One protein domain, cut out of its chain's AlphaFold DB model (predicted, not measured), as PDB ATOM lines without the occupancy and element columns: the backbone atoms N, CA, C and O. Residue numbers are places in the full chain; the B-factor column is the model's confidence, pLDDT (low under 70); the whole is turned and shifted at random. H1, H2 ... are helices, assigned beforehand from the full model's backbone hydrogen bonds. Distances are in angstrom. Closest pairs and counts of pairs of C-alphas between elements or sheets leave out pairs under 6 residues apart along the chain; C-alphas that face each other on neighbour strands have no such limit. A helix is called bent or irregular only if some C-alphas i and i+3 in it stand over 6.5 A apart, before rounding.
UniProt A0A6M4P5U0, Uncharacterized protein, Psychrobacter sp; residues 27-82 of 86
ATOM      1  N   MET A  27      47.786  39.754 -27.933       97.00
ATOM      2  CA  MET A  27      49.208  39.701 -27.569       97.00
ATOM      3  C   MET A  27      49.420  39.791 -26.053       97.00
ATOM      4  O   MET A  27      50.250  39.066 -25.505       97.00
ATOM      5  N   GLY A  28      48.656  40.646 -25.366       96.69
ATOM      6  CA  GLY A  28      48.660  40.733 -23.905       96.69
ATOM      7  C   GLY A  28      48.210  39.431 -23.239       96.69
ATOM      8  O   GLY A  28      48.891  38.948 -22.337       96.69
ATOM      9  N   ARG A  29      47.114  38.827 -23.724       95.94
ATOM     10  CA  ARG A  29      46.606  37.532 -23.228       95.94
ATOM     11  C   ARG A  29      47.632  36.413 -23.387       95.94
ATOM     12  O   ARG A  29      47.912  35.718 -22.415       95.94
ATOM     13  N   LEU A  30      48.230  36.281 -24.574       96.31
ATOM     14  CA  LEU A  30      49.293  35.304 -24.831       96.31
ATOM     15  C   LEU A  30      50.478  35.512 -23.885       96.31
ATOM     16  O   LEU A  30      50.960  34.555 -23.291       96.31
ATOM     17  N   ASN A  31      50.922  36.757 -23.698       94.69
ATOM     18  CA  ASN A  31      52.033  37.052 -22.800       94.69
ATOM     19  C   ASN A  31      51.728  36.649 -21.347       94.69
ATOM     20  O   ASN A  31      52.581  36.052 -20.700       94.69
ATOM     21  N   THR A  32      50.525  36.938 -20.843       94.56
ATOM     22  CA  THR A  32      50.102  36.494 -19.505       94.56
ATOM     23  C   THR A  32      50.078  34.971 -19.405       94.56
ATOM     24  O   THR A  32      50.712  34.421 -18.509       94.56
ATOM     25  N   PHE A  33      49.446  34.286 -20.362       93.62
ATOM     26  CA  PHE A  33      49.377  32.824 -20.368       93.62
ATOM     27  C   PHE A  33      50.768  32.177 -20.406       93.62
ATOM     28  O   PHE A  33      51.033  31.228 -19.676       93.62
ATOM     29  N   GLY A  34      51.687  32.702 -21.223       91.94
ATOM     30  CA  GLY A  34      53.053  32.184 -21.325       91.94
ATOM     31  C   GLY A  34      53.902  32.397 -20.069       91.94
ATOM     32  O   GLY A  34      54.812  31.608 -19.825       91.94
ATOM     33  N   LEU A  35      53.617  33.435 -19.271       90.94
ATOM     34  CA  LEU A  35      54.255  33.642 -17.965       90.94
ATOM     35  C   LEU A  35      53.736  32.656 -16.910       90.94
ATOM     36  O   LEU A  35      54.498  32.254 -16.034       90.94
ATOM     37  N   GLU A  36      52.463  32.273 -16.993       90.88
ATOM     38  CA  GLU A  36      51.838  31.292 -16.096       90.88
ATOM     39  C   GLU A  36      52.188  29.845 -16.486       90.88
ATOM     40  O   GLU A  36      52.294  28.983 -15.616       90.88
ATOM     41  N   ASN A  37      52.448  29.592 -17.775       87.12
ATOM     42  CA  ASN A  37      52.708  28.270 -18.346       87.12
ATOM     43  C   ASN A  37      54.085  28.194 -19.028       87.12
ATOM     44  O   ASN A  37      54.196  28.049 -20.251       87.12
ATOM     45  N   GLU A  38      55.160  28.258 -18.233       86.88
ATOM     46  CA  GLU A  38      56.547  28.299 -18.732       86.88
ATOM     47  C   GLU A  38      56.894  27.119 -19.663       86.88
ATOM     48  O   GLU A  38      57.614  27.300 -20.649       86.88
ATOM     49  N   ALA A  39      56.312  25.937 -19.420       90.50
ATOM     50  CA  ALA A  39      56.496  24.733 -20.238       90.50
ATOM     51  C   ALA A  39      56.089  24.912 -21.716       90.50
ATOM     52  O   ALA A  39      56.588  24.197 -22.584       90.50
ATOM     53  N   HIS A  40      55.214  25.876 -22.012       91.62
ATOM     54  CA  HIS A  40      54.730  26.174 -23.362       91.62
ATOM     55  C   HIS A  40      55.192  27.546 -23.875       91.62
ATOM     56  O   HIS A  40      54.795  27.965 -24.965       91.62
ATOM     57  N   SER A  41      56.067  28.235 -23.135       90.31
ATOM     58  CA  SER A  41      56.500  29.609 -23.422       90.31
ATOM     59  C   SER A  41      57.080  29.806 -24.829       90.31
ATOM     60  O   SER A  41      56.831  30.843 -25.448       90.31
ATOM     61  N   ASP A  42      57.785  28.816 -25.384       93.62
ATOM     62  CA  ASP A  42      58.308  28.881 -26.754       93.62
ATOM     63  C   ASP A  42      57.195  28.854 -27.815       93.62
ATOM     64  O   ASP A  42      57.244  29.629 -28.775       93.62
ATOM     65  N   ASN A  43      56.156  28.034 -27.622       95.06
ATOM     66  CA  ASN A  43      54.994  27.991 -28.518       95.06
ATOM     67  C   ASN A  43      54.201  29.298 -28.446       95.06
ATOM     68  O   ASN A  43      53.841  29.863 -29.482       95.06
ATOM     69  N   ILE A  44      53.998  29.826 -27.236       96.12
ATOM     70  CA  ILE A  44      53.353  31.125 -27.023       96.12
ATOM     71  C   ILE A  44      54.148  32.242 -27.706       96.12
ATOM     72  O   ILE A  44      53.586  33.038 -28.459       96.12
ATOM     73  N   ARG A  45      55.471  32.286 -27.510       95.44
ATOM     74  CA  ARG A  45      56.336  33.298 -28.129       95.44
ATOM     75  C   ARG A  45      56.307  33.201 -29.652       95.44
ATOM     76  O   ARG A  45      56.246  34.234 -30.319       95.44
ATOM     77  N   LYS A  46      56.313  31.988 -30.211       96.75
ATOM     78  CA  LYS A  46      56.144  31.775 -31.653       96.75
ATOM     79  C   LYS A  46      54.816  32.358 -32.140       96.75
ATOM     80  O   LYS A  46      54.824  33.135 -33.092       96.75
ATOM     81  N   LYS A  47      53.707  32.074 -31.452       97.38
ATOM     82  CA  LYS A  47      52.392  32.621 -31.807       97.38
ATOM     83  C   LYS A  47      52.356  34.147 -31.749       97.38
ATOM     84  O   LYS A  47      51.792  34.786 -32.630       97.38
ATOM     85  N   MET A  48      53.006  34.745 -30.754       97.25
ATOM     86  CA  MET A  48      53.125  36.200 -30.646       97.25
ATOM     87  C   MET A  48      53.898  36.821 -31.822       97.25
ATOM     88  O   MET A  48      53.556  37.913 -32.274       97.25
ATOM     89  N   PHE A  49      54.929  36.146 -32.340       97.38
ATOM     90  CA  PHE A  49      55.615  36.603 -33.551       97.38
ATOM     91  C   PHE A  49      54.717  36.509 -34.788       97.38
ATOM     92  O   PHE A  49      54.653  37.477 -35.539       97.38
ATOM     93  N   GLU A  50      53.975  35.409 -34.948       97.25
ATOM     94  CA  GLU A  50      52.990  35.260 -36.030       97.25
ATOM     95  C   GLU A  50      51.953  36.392 -35.995       97.25
ATOM     96  O   GLU A  50      51.727  37.052 -37.006       97.25
ATOM     97  N   LEU A  51      51.390  36.697 -34.820       97.12
ATOM     98  CA  LEU A  51      50.431  37.795 -34.668       97.12
ATOM     99  C   LEU A  51      51.028  39.162 -35.002       97.12
ATOM    100  O   LEU A  51      50.342  40.004 -35.572       97.12
ATOM    101  N   LYS A  52      52.296  39.402 -34.663       96.44
ATOM    102  CA  LYS A  52      52.978  40.654 -35.007       96.44
ATOM    103  C   LYS A  52      53.186  40.797 -36.514       96.44
ATOM    104  O   LYS A  52      53.123  41.910 -37.033       96.44
ATOM    105  N   ASP A  53      53.460  39.699 -37.208       96.56
ATOM    106  CA  ASP A  53      53.581  39.717 -38.662       96.56
ATOM    107  C   ASP A  53      52.211  39.889 -39.332       96.56
ATOM    108  O   ASP A  53      52.092  40.702 -40.243       96.56
ATOM    109  N   GLU A  54      51.157  39.245 -38.825       95.94
ATOM    110  CA  GLU A  54      49.780  39.474 -39.284       95.94
ATOM    111  C   GLU A  54      49.315  40.928 -39.053       95.94
ATOM    112  O   GLU A  54      48.753  41.546 -39.955       95.94
ATOM    113  N   GLU A  55      49.606  41.518 -37.886       96.56
ATOM    114  CA  GLU A  55      49.250  42.908 -37.550       96.56
ATOM    115  C   GLU A  55      49.852  43.916 -38.542       96.56
ATOM    116  O   GLU A  55      49.217  44.910 -38.905       96.56
ATOM    117  N   ARG A  56      51.059  43.644 -39.052       94.44
ATOM    118  CA  ARG A  56      51.708  44.480 -40.076       94.44
ATOM    119  C   ARG A  56      50.969  44.453 -41.411       94.44
ATOM    120  O   ARG A  56      50.981  45.466 -42.113       94.44
ATOM    121  N   MET A  57      50.311  43.341 -41.732       94.94
ATOM    122  CA  MET A  57      49.566  43.157 -42.981       94.94
ATOM    123  C   MET A  57      48.198  43.850 -42.965       94.94
ATOM    124  O   MET A  57      47.623  44.074 -44.026       94.94
ATOM    125  N   LEU A  58      47.695  44.286 -41.801       94.94
ATOM    126  CA  LEU A  58      46.389  44.957 -41.688       94.94
ATOM    127  C   LEU A  58      46.261  46.202 -42.577       94.94
ATOM    128  O   LEU A  58      45.163  46.555 -42.999       94.94
ATOM    129  N   ARG A  59      47.375  46.881 -42.883       92.12
ATOM    130  CA  ARG A  59      47.374  48.076 -43.748       92.12
ATOM    131  C   ARG A  59      46.979  47.761 -45.191       92.12
ATOM    132  O   ARG A  59      46.579  48.670 -45.911       92.12
ATOM    133  N   GLU A  60      47.115  46.504 -45.596       95.00
ATOM    134  CA  GLU A  60      46.798  46.017 -46.937       95.00
ATOM    135  C   GLU A  60      45.346  45.519 -47.039       95.00
ATOM    136  O   GLU A  60      44.830  45.353 -48.142       95.00
ATOM    137  N   CYS A  61      44.667  45.332 -45.903       94.25
ATOM    138  CA  CYS A  61      43.297  44.840 -45.838       94.25
ATOM    139  C   CYS A  61      42.264  45.938 -46.123       94.25
ATOM    140  O   CYS A  61      42.402  47.099 -45.729       94.25
ATOM    141  N   SER A  62      41.160  45.547 -46.749       94.75
ATOM    142  CA  SER A  62      39.937  46.337 -46.857       94.75
ATOM    143  C   SER A  62      39.213  46.461 -45.510       94.75
ATOM    144  O   SER A  62      39.419  45.673 -44.589       94.75
ATOM    145  N   ALA A  63      38.290  47.421 -45.398       92.62
ATOM    146  CA  ALA A  63      37.503  47.617 -44.175       92.62
ATOM    147  C   ALA A  63      36.679  46.372 -43.786       92.62
ATOM    148  O   ALA A  63      36.522  46.081 -42.603       92.62
ATOM    149  N   SER A  64      36.166  45.624 -44.769       94.38
ATOM    150  CA  SER A  64      35.424  44.379 -44.533       94.38
ATOM    151  C   SER A  64      36.318  43.240 -44.053       94.38
ATOM    152  O   SER A  64      35.908  42.484 -43.181       94.38
ATOM    153  N   GLU A  65      37.538  43.125 -44.582       96.81
ATOM    154  CA  GLU A  65      38.505  42.127 -44.107       96.81
ATOM    155  C   GLU A  65      38.944  42.447 -42.680       96.81
ATOM    156  O   GLU A  65      38.927  41.564 -41.830       96.81
ATOM    157  N   LEU A  66      39.233  43.719 -42.387       96.81
ATOM    158  CA  LEU A  66      39.544  44.186 -41.035       96.81
ATOM    159  C   LEU A  66      38.412  43.865 -40.050       96.81
ATOM    160  O   LEU A  66      38.682  43.397 -38.947       96.81
ATOM    161  N   TYR A  67      37.152  44.053 -40.464       93.62
ATOM    162  CA  TYR A  67      35.981  43.690 -39.665       93.62
ATOM    163  C   TYR A  67      35.917  42.189 -39.345       93.62
ATOM    164  O   TYR A  67      35.635  41.822 -38.207       93.62
ATOM    165  N   VAL A  68      36.179  41.316 -40.320       96.44
ATOM    166  CA  VAL A  68      36.187  39.860 -40.098       96.44
ATOM    167  C   VAL A  68      37.352  39.461 -39.194       96.44
ATOM    168  O   VAL A  68      37.139  38.791 -38.187       96.44
ATOM    169  N   ILE A  69      38.558  39.957 -39.488       95.88
ATOM    170  CA  ILE A  69      39.770  39.674 -38.713       95.88
ATOM    171  C   ILE A  69      39.568  40.036 -37.239       95.88
ATOM    172  O   ILE A  69      39.835  39.203 -36.376       95.88
ATOM    173  N   GLN A  70      39.045  41.232 -36.930       92.94
ATOM    174  CA  GLN A  70      38.820  41.624 -35.532       92.94
ATOM    175  C   GLN A  70      37.816  40.712 -34.809       92.94
ATOM    176  O   GLN A  70      37.924  40.522 -33.603       92.94
ATOM    177  N   LYS A  71      36.833  40.140 -35.519       93.75
ATOM    178  CA  LYS A  71      35.812  39.272 -34.917       93.75
ATOM    179  C   LYS A  71      36.310  37.858 -34.671       93.75
ATOM    180  O   LYS A  71      35.876  37.232 -33.711       93.75
ATOM    181  N   GLU A  72      37.196  37.363 -35.524       96.25
ATOM    182  CA  GLU A  72      37.687  35.986 -35.458       96.25
ATOM    183  C   GLU A  72      38.958  35.846 -34.612       96.25
ATOM    184  O   GLU A  72      39.276  34.742 -34.168       96.25
ATOM    185  N   LEU A  73      39.681  36.943 -34.357       97.00
ATOM    186  CA  LEU A  73      40.976  36.880 -33.682       97.00
ATOM    187  C   LEU A  73      40.890  36.304 -32.264       97.00
ATOM    188  O   LEU A  73      41.749  35.511 -31.892       97.00
ATOM    189  N   GLU A  74      39.869  36.670 -31.485       95.88
ATOM    190  CA  GLU A  74      39.684  36.143 -30.127       95.88
ATOM    191  C   GLU A  74      39.497  34.620 -30.148       95.88
ATOM    192  O   GLU A  74      40.253  33.914 -29.486       95.88
ATOM    193  N   GLN A  75      38.599  34.111 -31.002       96.75
ATOM    194  CA  GLN A  75      38.364  32.671 -31.146       96.75
ATOM    195  C   GLN A  75      39.618  31.929 -31.624       96.75
ATOM    196  O   GLN A  75      39.966  30.889 -31.077       96.75
ATOM    197  N   LYS A  76      40.350  32.487 -32.597       96.88
ATOM    198  CA  LYS A  76      41.615  31.913 -33.088       96.88
ATOM    199  C   LYS A  76      42.650  31.751 -31.969       96.88
ATOM    200  O   LYS A  76      43.476  30.840 -32.024       96.88
ATOM    201  N   ILE A  77      42.657  32.658 -30.993       97.25
ATOM    202  CA  ILE A  77      43.564  32.593 -29.842       97.25
ATOM    203  C   ILE A  77      43.036  31.664 -28.760       97.25
ATOM    204  O   ILE A  77      43.835  30.935 -28.182       97.25
ATOM    205  N   ASP A  78      41.727  31.630 -28.535       96.12
ATOM    206  CA  ASP A  78      41.106  30.672 -27.623       96.12
ATOM    207  C   ASP A  78      41.365  29.229 -28.079       96.12
ATOM    208  O   ASP A  78      41.825  28.414 -27.282       96.12
ATOM    209  N   ASP A  79      41.183  28.938 -29.371       96.38
ATOM    210  CA  ASP A  79      41.459  27.623 -29.958       96.38
ATOM    211  C   ASP A  79      42.931  27.227 -29.781       96.38
ATOM    212  O   ASP A  79      43.234  26.104 -29.393       96.38
ATOM    213  N   PHE A  80      43.850  28.170 -30.016       95.81
ATOM    214  CA  PHE A  80      45.282  27.946 -29.829       95.81
ATOM    215  C   PHE A  80      45.644  27.682 -28.362       95.81
ATOM    216  O   PHE A  80      46.435  26.789 -28.080       95.81
ATOM    217  N   LEU A  81      45.095  28.455 -27.421       94.44
ATOM    218  CA  LEU A  81      45.375  28.273 -25.996       94.44
ATOM    219  C   LEU A  81      44.806  26.954 -25.465       94.44
ATOM    220  O   LEU A  81      45.451  26.306 -24.644       94.44
ATOM    221  N   HIS A  82      43.661  26.512 -25.990       93.38
ATOM    222  CA  HIS A  82      43.029  25.255 -25.598       93.38
ATOM    223  C   HIS A  82      43.900  24.018 -25.880       93.38
ATOM    224  O   HIS A  82      43.764  23.004 -25.200       93.38
TER     225      HIS A  82
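What this domain is: This is residues 27 to 82 of the 86 residues of an uncharacterized protein of Psychrobacter sp (UniProt A0A6M4P5U0). What shape is it? Long H2 runs along a rod, with H1 folded back beside its first part and bent H3 folded back from its other end. What makes it? The printed part has 56 residues with three named helices, H1 to H3, and is all helix. It is only just loose, close to compact: radius of gyration of the C-alphas 12.4 A, spans 38 by 18 by 14 A.

How they stand to each other: What touches? H1, residues 27 to 36, and H2, residues 38 to 60, form a hairpin, opposite ways; the closest C-alphas, of Gly 34 and Ser 41, are 4.8 A apart. And H3? Assigned by hydrogen bonds as one helix, residues 63 to 82, it is bent: C-alphas 71 and 74 are 6.9 A apart. Arm H3b, residues 74 to 82, is near H1 and H2. In H2, 14 of 19 O i to N i+4 pairs are within hydrogen-bond range.

Where its parts are: Where does H1 begin? C-alpha 27 is at (49.208, 39.701, -27.569). Where does H3b end? C-alpha 82 is at (43.029, 25.255, -25.598). How long is H2? It measures 34.7 A and is irregular, C-alphas 39 and 42 being 7.9 A apart.

The domain as a whole: Any cut? The printed part has no cut. Low confidence? No printed residue is under 70.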